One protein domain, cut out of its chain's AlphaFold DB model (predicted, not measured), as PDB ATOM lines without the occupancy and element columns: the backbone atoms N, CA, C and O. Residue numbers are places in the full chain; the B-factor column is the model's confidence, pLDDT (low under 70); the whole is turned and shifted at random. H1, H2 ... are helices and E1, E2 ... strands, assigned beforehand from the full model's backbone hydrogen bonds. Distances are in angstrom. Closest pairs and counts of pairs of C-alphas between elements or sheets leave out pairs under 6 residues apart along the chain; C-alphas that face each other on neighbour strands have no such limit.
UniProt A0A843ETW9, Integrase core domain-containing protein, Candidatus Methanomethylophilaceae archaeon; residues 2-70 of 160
ATOM      1  N   THR A   2     121.524  81.234 108.726       86.31
ATOM      2  CA  THR A   2     122.709  81.115 107.842       86.31
ATOM      3  C   THR A   2     123.739  82.192 108.165       86.31
ATOM      4  O   THR A   2     123.475  83.081 108.977       86.31
ATOM      5  N   ASP A   3     124.905  82.142 107.518       84.75
ATOM      6  CA  ASP A   3     125.783  83.311 107.466       84.75
ATOM      7  C   ASP A   3     125.235  84.383 106.494       84.75
ATOM      8  O   ASP A   3     124.213  84.186 105.825       84.75
ATOM      9  N   GLY A   4     125.897  85.543 106.463       83.75
ATOM     10  CA  GLY A   4     125.520  86.710 105.662       83.75
ATOM     11  C   GLY A   4     125.794  86.622 104.156       83.75
ATOM     12  O   GLY A   4     125.801  87.663 103.495       83.75
ATOM     13  N   TYR A   5     126.064  85.444 103.590       86.56
ATOM     14  CA  TYR A   5     126.307  85.313 102.156       86.56
ATOM     15  C   TYR A   5     125.026  85.537 101.338       86.56
ATOM     16  O   TYR A   5     124.010  84.865 101.525       86.56
ATOM     17  N   LYS A   6     125.085  86.484 100.391       82.81
ATOM     18  CA  LYS A   6     123.922  86.960  99.615       82.81
ATOM     19  C   LYS A   6     123.189  85.849  98.856       82.81
ATOM     20  O   LYS A   6     121.969  85.903  98.740       82.81
ATOM     21  N   VAL A   7     123.921  84.831  98.399       87.00
ATOM     22  CA  VAL A   7     123.374  83.701  97.630       87.00
ATOM     23  C   VAL A   7     122.355  82.896  98.439       87.00
ATOM     24  O   VAL A   7     121.428  82.337  97.860       87.00
ATOM     25  N   TYR A   8     122.456  82.870  99.775       85.25
ATOM     26  CA  TYR A   8     121.460  82.175 100.590       85.25
ATOM     27  C   TYR A   8     120.073  82.777 100.404       85.25
ATOM     28  O   TYR A   8     119.126  82.039 100.169       85.25
ATOM     29  N   THR A   9     119.942  84.100 100.445       83.31
ATOM     30  CA  THR A   9     118.641  84.763 100.287       83.31
ATOM     31  C   THR A   9     117.966  84.347  98.979       83.31
ATOM     32  O   THR A   9     116.802  83.958  98.982       83.31
ATOM     33  N   GLU A  10     118.715  84.347  97.877       85.25
ATOM     34  CA  GLU A  10     118.210  83.925  96.570       85.25
ATOM     35  C   GLU A  10     117.841  82.435  96.543       85.25
ATOM     36  O   GLU A  10     116.746  82.075  96.116       85.25
ATOM     37  N   ALA A  11     118.715  81.562  97.051       86.56
ATOM     38  CA  ALA A  11     118.482  80.120  97.066       86.56
ATOM     39  C   ALA A  11     117.269  79.729  97.927       86.56
ATOM     40  O   ALA A  11     116.462  78.889  97.522       86.56
ATOM     41  N   PHE A  12     117.115  80.347  99.102       85.88
ATOM     42  CA  PHE A  12     115.970  80.107  99.976       85.88
ATOM     43  C   PHE A  12     114.676  80.628  99.351       85.88
ATOM     44  O   PHE A  12     113.681  79.907  99.378       85.88
ATOM     45  N   LEU A  13     114.684  81.820  98.745       85.69
ATOM     46  CA  LEU A  13     113.522  82.323  98.010       85.69
ATOM     47  C   LEU A  13     113.172  81.394  96.849       85.69
ATOM     48  O   LEU A  13     112.037  80.960  96.762       85.69
ATOM     49  N   LYS A  14     114.135  80.969  96.027       87.38
ATOM     50  CA  LYS A  14     113.880  80.029  94.924       87.38
ATOM     51  C   LYS A  14     113.265  78.706  95.397       87.38
ATOM     52  O   LYS A  14     112.436  78.131  94.697       87.38
ATOM     53  N   ARG A  15     113.694  78.189  96.556       86.56
ATOM     54  CA  ARG A  15     113.267  76.872  97.054       86.56
ATOM     55  C   ARG A  15     111.970  76.900  97.860       86.56
ATOM     56  O   ARG A  15     111.191  75.955  97.752       86.56
ATOM     57  N   LEU A  16     111.800  77.910  98.710       85.94
ATOM     58  CA  LEU A  16     110.722  78.006  99.700       85.94
ATOM     59  C   LEU A  16     109.791  79.191  99.461       85.94
ATOM     60  O   LEU A  16     108.745  79.260 100.098       85.94
ATOM     61  N   GLY A  17     110.177  80.131  98.602       85.00
ATOM     62  CA  GLY A  17     109.453  81.369  98.383       85.00
ATOM     63  C   GLY A  17     108.056  81.119  97.842       85.00
ATOM     64  O   GLY A  17     107.834  80.272  96.973       85.00
ATOM     65  N   GLN A  18     107.112  81.883  98.372       84.06
ATOM     66  CA  GLN A  18     105.711  81.825  98.005       84.06
ATOM     67  C   GLN A  18     105.244  83.214  97.590       84.06
ATOM     68  O   GLN A  18     105.761  84.243  98.031       84.06
ATOM     69  N   TRP A  19     104.262  83.231  96.698       80.19
ATOM     70  CA  TRP A  19     103.557  84.456  96.371       80.19
ATOM     71  C   TRP A  19     102.595  84.786  97.504       80.19
ATOM     72  O   TRP A  19     101.775  83.940  97.867       80.19
ATOM     73  N   ASP A  20     102.654  86.017  98.009       72.81
ATOM     74  CA  ASP A  20     101.621  86.548  98.896       72.81
ATOM     75  C   ASP A  20     100.327  86.724  98.086       72.81
ATOM     76  O   ASP A  20     100.106  87.739  97.422       72.81
ATOM     77  N   ARG A  21      99.501  85.672  98.069       66.94
ATOM     78  CA  ARG A  21      98.203  85.623  97.386       66.94
ATOM     79  C   ARG A  21      97.066  85.934  98.354       66.94
ATOM     80  O   ARG A  21      96.045  85.247  98.352       66.94
ATOM     81  N   LYS A  22      97.222  86.951  99.205       67.69
ATOM     82  CA  LYS A  22      96.091  87.449  99.997       67.69
ATOM     83  C   LYS A  22      94.971  87.885  99.042       67.69
ATOM     84  O   LYS A  22      95.228  88.701  98.153       67.69
ATOM     85  N   PRO A  23      93.747  87.339  99.176       65.75
ATOM     86  CA  PRO A  23      92.649  87.707  98.297       65.75
ATOM     87  C   PRO A  23      92.366  89.199  98.458       65.75
ATOM     88  O   PRO A  23      92.122  89.680  99.566       65.75
ATOM     89  N   TYR A  24      92.422  89.940  97.352       73.31
ATOM     90  CA  TYR A  24      92.107  91.361  97.351       73.31
ATOM     91  C   TYR A  24      90.602  91.542  97.565       73.31
ATOM     92  O   TYR A  24      89.803  91.097  96.747       73.31
ATOM     93  N   ARG A  25      90.219  92.162  98.685       77.25
ATOM     94  CA  ARG A  25      88.815  92.415  99.063       77.25
ATOM     95  C   ARG A  25      88.481  93.910  99.174       77.25
ATOM     96  O   ARG A  25      87.484  94.264  99.788       77.25
ATOM     97  N   GLY A  26      89.340  94.783  98.647       83.06
ATOM     98  CA  GLY A  26      89.180  96.238  98.730       83.06
ATOM     99  C   GLY A  26      88.653  96.867  97.440       83.06
ATOM    100  O   GLY A  26      88.617  96.225  96.392       83.06
ATOM    101  N   HIS A  27      88.296  98.150  97.514       72.94
ATOM    102  CA  HIS A  27      88.074  99.000  96.343       72.94
ATOM    103  C   HIS A  27      89.365  99.758  95.997       72.94
ATOM    104  O   HIS A  27      89.980 100.363  96.873       72.94
ATOM    105  N   GLY A  28      89.783  99.721  94.727       83.56
ATOM    106  CA  GLY A  28      90.994 100.390  94.236       83.56
ATOM    107  C   GLY A  28      91.967  99.462  93.503       83.56
ATOM    108  O   GLY A  28      91.613  98.367  93.063       83.56
ATOM    109  N   ARG A  29      93.214  99.920  93.337       80.75
ATOM    110  CA  ARG A  29      94.274  99.146  92.676       80.75
ATOM    111  C   ARG A  29      94.654  97.938  93.548       80.75
ATOM    112  O   ARG A  29      95.035  98.147  94.703       80.75
ATOM    113  N   PRO A  30      94.628  96.704  93.012       75.56
ATOM    114  CA  PRO A  30      95.110  95.537  93.740       75.56
ATOM    115  C   PRO A  30      96.568  95.717  94.197       75.56
ATOM    116  O   PRO A  30      97.366  96.329  93.475       75.56
ATOM    117  N   PRO A  31      96.949  95.188  95.373       74.50
ATOM    118  CA  PRO A  31      98.322  95.247  95.842       74.50
ATOM    119  C   PRO A  31      99.238  94.472  94.894       74.50
ATOM    120  O   PRO A  31      98.872  93.420  94.369       74.50
ATOM    121  N   VAL A  32     100.457  94.978  94.713       72.12
ATOM    122  CA  VAL A  32     101.512  94.233  94.020       72.12
ATOM    123  C   VAL A  32     101.820  92.989  94.851       72.12
ATOM    124  O   VAL A  32     102.233  93.112  96.007       72.12
ATOM    125  N   TRP A  33     101.598  91.803  94.280       70.56
ATOM    126  CA  TRP A  33     101.950  90.547  94.933       70.56
ATOM    127  C   TRP A  33     103.447  90.530  95.218       70.56
ATOM    128  O   TRP A  33     104.265  90.810  94.341       70.56
ATOM    129  N   LYS A  34     103.809  90.213  96.459       69.94
ATOM    130  CA  LYS A  34     105.206  90.124  96.873       69.94
ATOM    131  C   LYS A  34     105.633  88.664  96.818       69.94
ATOM    132  O   LYS A  34     104.937  87.796  97.340       69.94
ATOM    133  N   TYR A  35     106.768  88.403  96.177       80.56
ATOM    134  CA  TYR A  35     107.448  87.119  96.293       80.56
ATOM    135  C   TYR A  35     108.331  87.164  97.534       80.56
ATOM    136  O   TYR A  35     109.207  88.026  97.643       80.56
ATOM    137  N   GLY A  36     108.067  86.286  98.493       83.31
ATOM    138  CA  GLY A  36     108.705  86.347  99.801       83.31
ATOM    139  C   GLY A  36     108.787  84.992 100.479       83.31
ATOM    140  O   GLY A  36     108.357  83.972  99.944       83.31
ATOM    141  N   TYR A  37     109.379  84.987 101.668       85.25
ATOM    142  CA  TYR A  37     109.404  83.806 102.520       85.25
ATOM    143  C   TYR A  37     107.988  83.457 102.999       85.25
ATOM    144  O   TYR A  37     107.199  84.371 103.234       85.25
ATOM    145  N   PRO A  38     107.667  82.164 103.151       83.56
ATOM    146  CA  PRO A  38     106.372  81.752 103.666       83.56
ATOM    147  C   PRO A  38     106.236  82.141 105.142       83.56
ATOM    148  O   PRO A  38     107.215  82.085 105.886       83.56
ATOM    149  N   ASP A  39     105.015  82.465 105.575       80.62
ATOM    150  CA  ASP A  39     104.732  82.933 106.944       80.62
ATOM    151  C   ASP A  39     105.156  81.926 108.030       80.62
ATOM    152  O   ASP A  39     105.441  82.302 109.164       80.62
ATOM    153  N   CYS A  40     105.243  80.638 107.685       82.44
ATOM    154  CA  CYS A  40     105.677  79.576 108.591       82.44
ATOM    155  C   CYS A  40     107.204  79.465 108.767       82.44
ATOM    156  O   CYS A  40     107.664  78.634 109.554       82.44
ATOM    157  N   LEU A  41     108.012  80.247 108.039       84.88
ATOM    158  CA  LEU A  41     109.469  80.141 108.069       84.88
ATOM    159  C   LEU A  41     110.101  81.183 108.998       84.88
ATOM    160  O   LEU A  41     110.251  82.348 108.645       84.88
ATOM    161  N   ASN A  42     110.619  80.726 110.136       88.81
ATOM    162  CA  ASN A  42     111.486  81.540 110.988       88.81
ATOM    163  C   ASN A  42     112.933  81.464 110.478       88.81
ATOM    164  O   ASN A  42     113.626  80.456 110.654       88.81
ATOM    165  N   TYR A  43     113.408  82.525 109.825       87.50
ATOM    166  CA  TYR A  43     114.727  82.560 109.196       87.50
ATOM    167  C   TYR A  43     115.489  83.840 109.524       87.50
ATOM    168  O   TYR A  43     114.980  84.951 109.407       87.50
ATOM    169  N   GLY A  44     116.752  83.674 109.917       89.38
ATOM    170  CA  GLY A  44     117.651  84.770 110.247       89.38
ATOM    171  C   GLY A  44     119.074  84.516 109.773       89.38
ATOM    172  O   GLY A  44     119.478  83.374 109.537       89.38
ATOM    173  N   GLN A  45     119.834  85.593 109.644       90.12
ATOM    174  CA  GLN A  45     121.211  85.611 109.178       90.12
ATOM    175  C   GLN A  45     122.138  86.171 110.249       90.12
ATOM    176  O   GLN A  45     121.818  87.145 110.927       90.12
ATOM    177  N   VAL A  46     123.310  85.558 110.358       90.31
ATOM    178  CA  VAL A  46     124.427  86.042 111.166       90.31
ATOM    179  C   VAL A  46     125.429  86.690 110.222       90.31
ATOM    180  O   VAL A  46     126.139  86.008 109.481       90.31
ATOM    181  N   VAL A  47     125.492  88.016 110.240       89.62
ATOM    182  CA  VAL A  47     126.407  88.793 109.407       89.62
ATOM    183  C   VAL A  47     127.631  89.149 110.240       89.62
ATOM    184  O   VAL A  47     127.519  89.767 111.294       89.62
ATOM    185  N   LYS A  48     128.812  88.733 109.779       87.62
ATOM    186  CA  LYS A  48     130.086  89.047 110.433       87.62
ATOM    187  C   LYS A  48     130.830  90.092 109.615       87.62
ATOM    188  O   LYS A  48     131.145  89.835 108.454       87.62
ATOM    189  N   THR A  49     131.172  91.210 110.239       90.00
ATOM    190  CA  THR A  49     132.057  92.225 109.660       90.00
ATOM    191  C   THR A  49     133.462  91.994 110.194       90.00
ATOM    192  O   THR A  49     133.671  91.883 111.407       90.00
ATOM    193  N   ARG A  50     134.430  91.848 109.289       88.88
ATOM    194  CA  ARG A  50     135.838  91.625 109.629       88.88
ATOM    195  C   ARG A  50     136.692  92.717 109.011       88.88
ATOM    196  O   ARG A  50     136.540  93.013 107.830       88.88
ATOM    197  N   GLN A  51     137.645  93.215 109.788       91.38
ATOM    198  CA  GLN A  51     138.709  94.091 109.318       91.38
ATOM    199  C   GLN A  51     140.012  93.282 109.317       91.38
ATOM    200  O   GLN A  51     140.568  92.935 110.364       91.38
ATOM    201  N   GLY A  52     140.459  92.872 108.128       89.69
ATOM    202  CA  GLY A  52     141.566  91.925 107.982       89.69
ATOM    203  C   GLY A  52     141.286  90.596 108.698       89.69
ATOM    204  O   GLY A  52     140.288  89.923 108.435       89.69
ATOM    205  N   LYS A  53     142.169  90.199 109.626       86.50
ATOM    206  CA  LYS A  53     142.008  88.966 110.422       86.50
ATOM    207  C   LYS A  53     141.117  89.149 111.658       86.50
ATOM    208  O   LYS A  53     140.657  88.146 112.206       86.50
ATOM    209  N   LYS A  54     140.834  90.386 112.077       89.88
ATOM    210  CA  LYS A  54     140.081  90.691 113.300       89.88
ATOM    211  C   LYS A  54     138.575  90.705 113.027       89.88
ATOM    212  O   LYS A  54     138.122  91.219 112.005       89.88
ATOM    213  N   LEU A  55     137.801  90.100 113.927       89.19
ATOM    214  CA  LEU A  55     136.346  90.243 113.939       89.19
ATOM    215  C   LEU A  55     136.007  91.598 114.560       89.19
ATOM    216  O   LEU A  55     136.447  91.882 115.669       89.19
ATOM    217  N   GLU A  56     135.254  92.416 113.836       92.12
ATOM    218  CA  GLU A  56     134.885  93.765 114.270       92.12
ATOM    219  C   GLU A  56     133.468  93.781 114.838       92.12
ATOM    220  O   GLU A  56     133.237  94.288 115.932       92.12
ATOM    221  N   LYS A  57     132.520  93.171 114.118       92.06
ATOM    222  CA  LYS A  57     131.104  93.191 114.488       92.06
ATOM    223  C   LYS A  57     130.403  91.898 114.094       92.06
ATOM    224  O   LYS A  57     130.717  91.287 113.070       92.06
ATOM    225  N   VAL A  58     129.423  91.503 114.899       90.38
ATOM    226  CA  VAL A  58     128.436  90.476 114.559       90.38
ATOM    227  C   VAL A  58     127.060  91.124 114.614       90.38
ATOM    228  O   VAL A  58     126.699  91.723 115.621       90.38
ATOM    229  N   GLU A  59     126.306  91.004 113.531       90.94
ATOM    230  CA  GLU A  59     124.931  91.477 113.424       90.94
ATOM    231  C   GLU A  59     123.998  90.295 113.179       90.94
ATOM    232  O   GLU A  59     124.288  89.408 112.371       90.94
ATOM    233  N   TYR A  60     122.851  90.308 113.848       89.94
ATOM    234  CA  TYR A  60     121.787  89.337 113.642       89.94
ATOM    235  C   TYR A  60     120.663  90.004 112.860       89.94
ATOM    236  O   TYR A  60     120.124  91.022 113.285       89.94
ATOM    237  N   LYS A  61     120.328  89.450 111.695       89.62
ATOM    238  CA  LYS A  61     119.255  89.953 110.834       89.62
ATOM    239  C   LYS A  61     118.136  88.931 110.784       89.62
ATOM    240  O   LYS A  61     118.357  87.803 110.351       89.62
ATOM    241  N   VAL A  62     116.938  89.310 111.214       89.69
ATOM    242  CA  VAL A  62     115.736  88.496 111.007       89.69
ATOM    243  C   VAL A  62     115.264  88.736 109.576       89.69
ATOM    244  O   VAL A  62     115.002  89.871 109.195       89.69
ATOM    245  N   MET A  63     115.210  87.679 108.771       86.81
ATOM    246  CA  MET A  63     114.793  87.750 107.368       86.81
ATOM    247  C   MET A  63     113.318  87.387 107.192       86.81
ATOM    248  O   MET A  63     112.676  87.878 106.268       86.81
ATOM    249  N   SER A  64     112.789  86.507 108.047       87.44
ATOM    250  CA  SER A  64     111.381  86.114 108.061       87.44
ATOM    251  C   SER A  64     110.977  85.538 109.419       87.44
ATOM    252  O   SER A  64     111.808  84.941 110.113       87.44
ATOM    253  N   GLY A  65     109.702  85.719 109.769       86.31
ATOM    254  CA  GLY A  65     109.087  85.184 110.978       86.31
ATOM    255  C   GLY A  65     109.611  85.798 112.276       86.31
ATOM    256  O   GLY A  65     110.141  86.912 112.306       86.31
ATOM    257  N   THR A  66     109.462  85.048 113.364       88.19
ATOM    258  CA  THR A  66     109.911  85.430 114.706       88.19
ATOM    259  C   THR A  66     110.922  84.409 115.202       88.19
ATOM    260  O   THR A  66     110.654  83.211 115.240       88.19
ATOM    261  N   ILE A  67     112.109  84.877 115.580       85.31
ATOM    262  CA  ILE A  67     113.180  84.013 116.079       85.31
ATOM    263  C   ILE A  67     113.241  84.177 117.595       85.31
ATOM    264  O   ILE A  67     113.434  85.308 118.046       85.31
ATOM    265  N   PRO A  68     113.082  83.093 118.378       85.06
ATOM    266  CA  PRO A  68     113.166  83.184 119.826       85.06
ATOM    267  C   PRO A  68     114.541  83.669 120.283       85.06
ATOM    268  O   PRO A  68     115.566  83.446 119.626       85.06
ATOM    269  N   GLU A  69     114.567  84.316 121.440       80.81
ATOM    270  CA  GLU A  69     115.807  84.786 122.040       80.81
ATOM    271  C   GLU A  69     116.778  83.616 122.297       80.81
ATOM    272  O   GLU A  69     116.373  82.492 122.598       80.81
ATOM    273  N   GLY A  70     118.077  83.847 122.091       81.50
ATOM    274  CA  GLY A  70     119.120  82.823 122.249       81.50
ATOM    275  C   GLY A  70     119.289  81.847 121.075       81.50
ATOM    276  O   GLY A  70     120.281  81.118 121.030       81.50
TER     277      GLY A  70
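AT A GLANCE: This is residues 2 to 70 of the 160 residues of the protein "Integrase core domain-containing protein" of Candidatus Methanomethylophilaceae archaeon (UniProt A0A843ETW9). A long, two-stranded hairpin, E1 and E2, reaches out to one end of the model, and a long loop, whose residues 24 to 30 stick out freely, reaches out to the other. The single helix H1 lies between these two ends, and together the hairpin and loop make the length. The printed part has 69 residues, with one named helix and two named strands in the order H1, E1, E2; the strands form an antiparallel sheet of order E1 - E2. The class is mixed, helices and strands, with under half of the residues in named elements. The whole is only just loose, close to extended, with a radius of gyration of the C-alphas of 16.4 A and spans of 56 by 25 by 23 A.

HOW THE PARTS SIT: Begin at residues 2 to 3, which pair parallel with residues 45 to 46 of E1, the strand of residues 43 to 51. Next comes H1, residues 6 to 16, where 6 of 7 O i to N i+4 pairs are within hydrogen-bond range. Farther on, residues 18 to 19 pair antiparallel with residues 35 to 36. E1 and E2, residues 54 to 64, are an antiparallel hairpin at 161 degrees; look for N 47 and O 59 at 2.8 A and N 61 and O 45 at 2.9 A. H1 and E2 are apart.

IN THESE COORDINATES: Find C-alpha 6 at (123.922, 86.960, 99.615); from there H1 runs 16.0 A to C-alpha 16. E1 starts at C-alpha 43, at (114.727, 82.560, 109.196), and spans 26.6 A. E2 spans 29.5 A and ends at C-alpha 64, at (111.381, 86.114, 108.061).

THE WHOLE: The C-alphas of His 27 and Lys 53 are the two farthest apart, at 56.6 A. The printed part has no cut. The link from H1 to E1 is long, with 26 residues; that from E1 to E2 is tight, with 2. Mean pLDDT of the printed part is 83.8; look for values under 70 at residues 21 to 23 and residue 34.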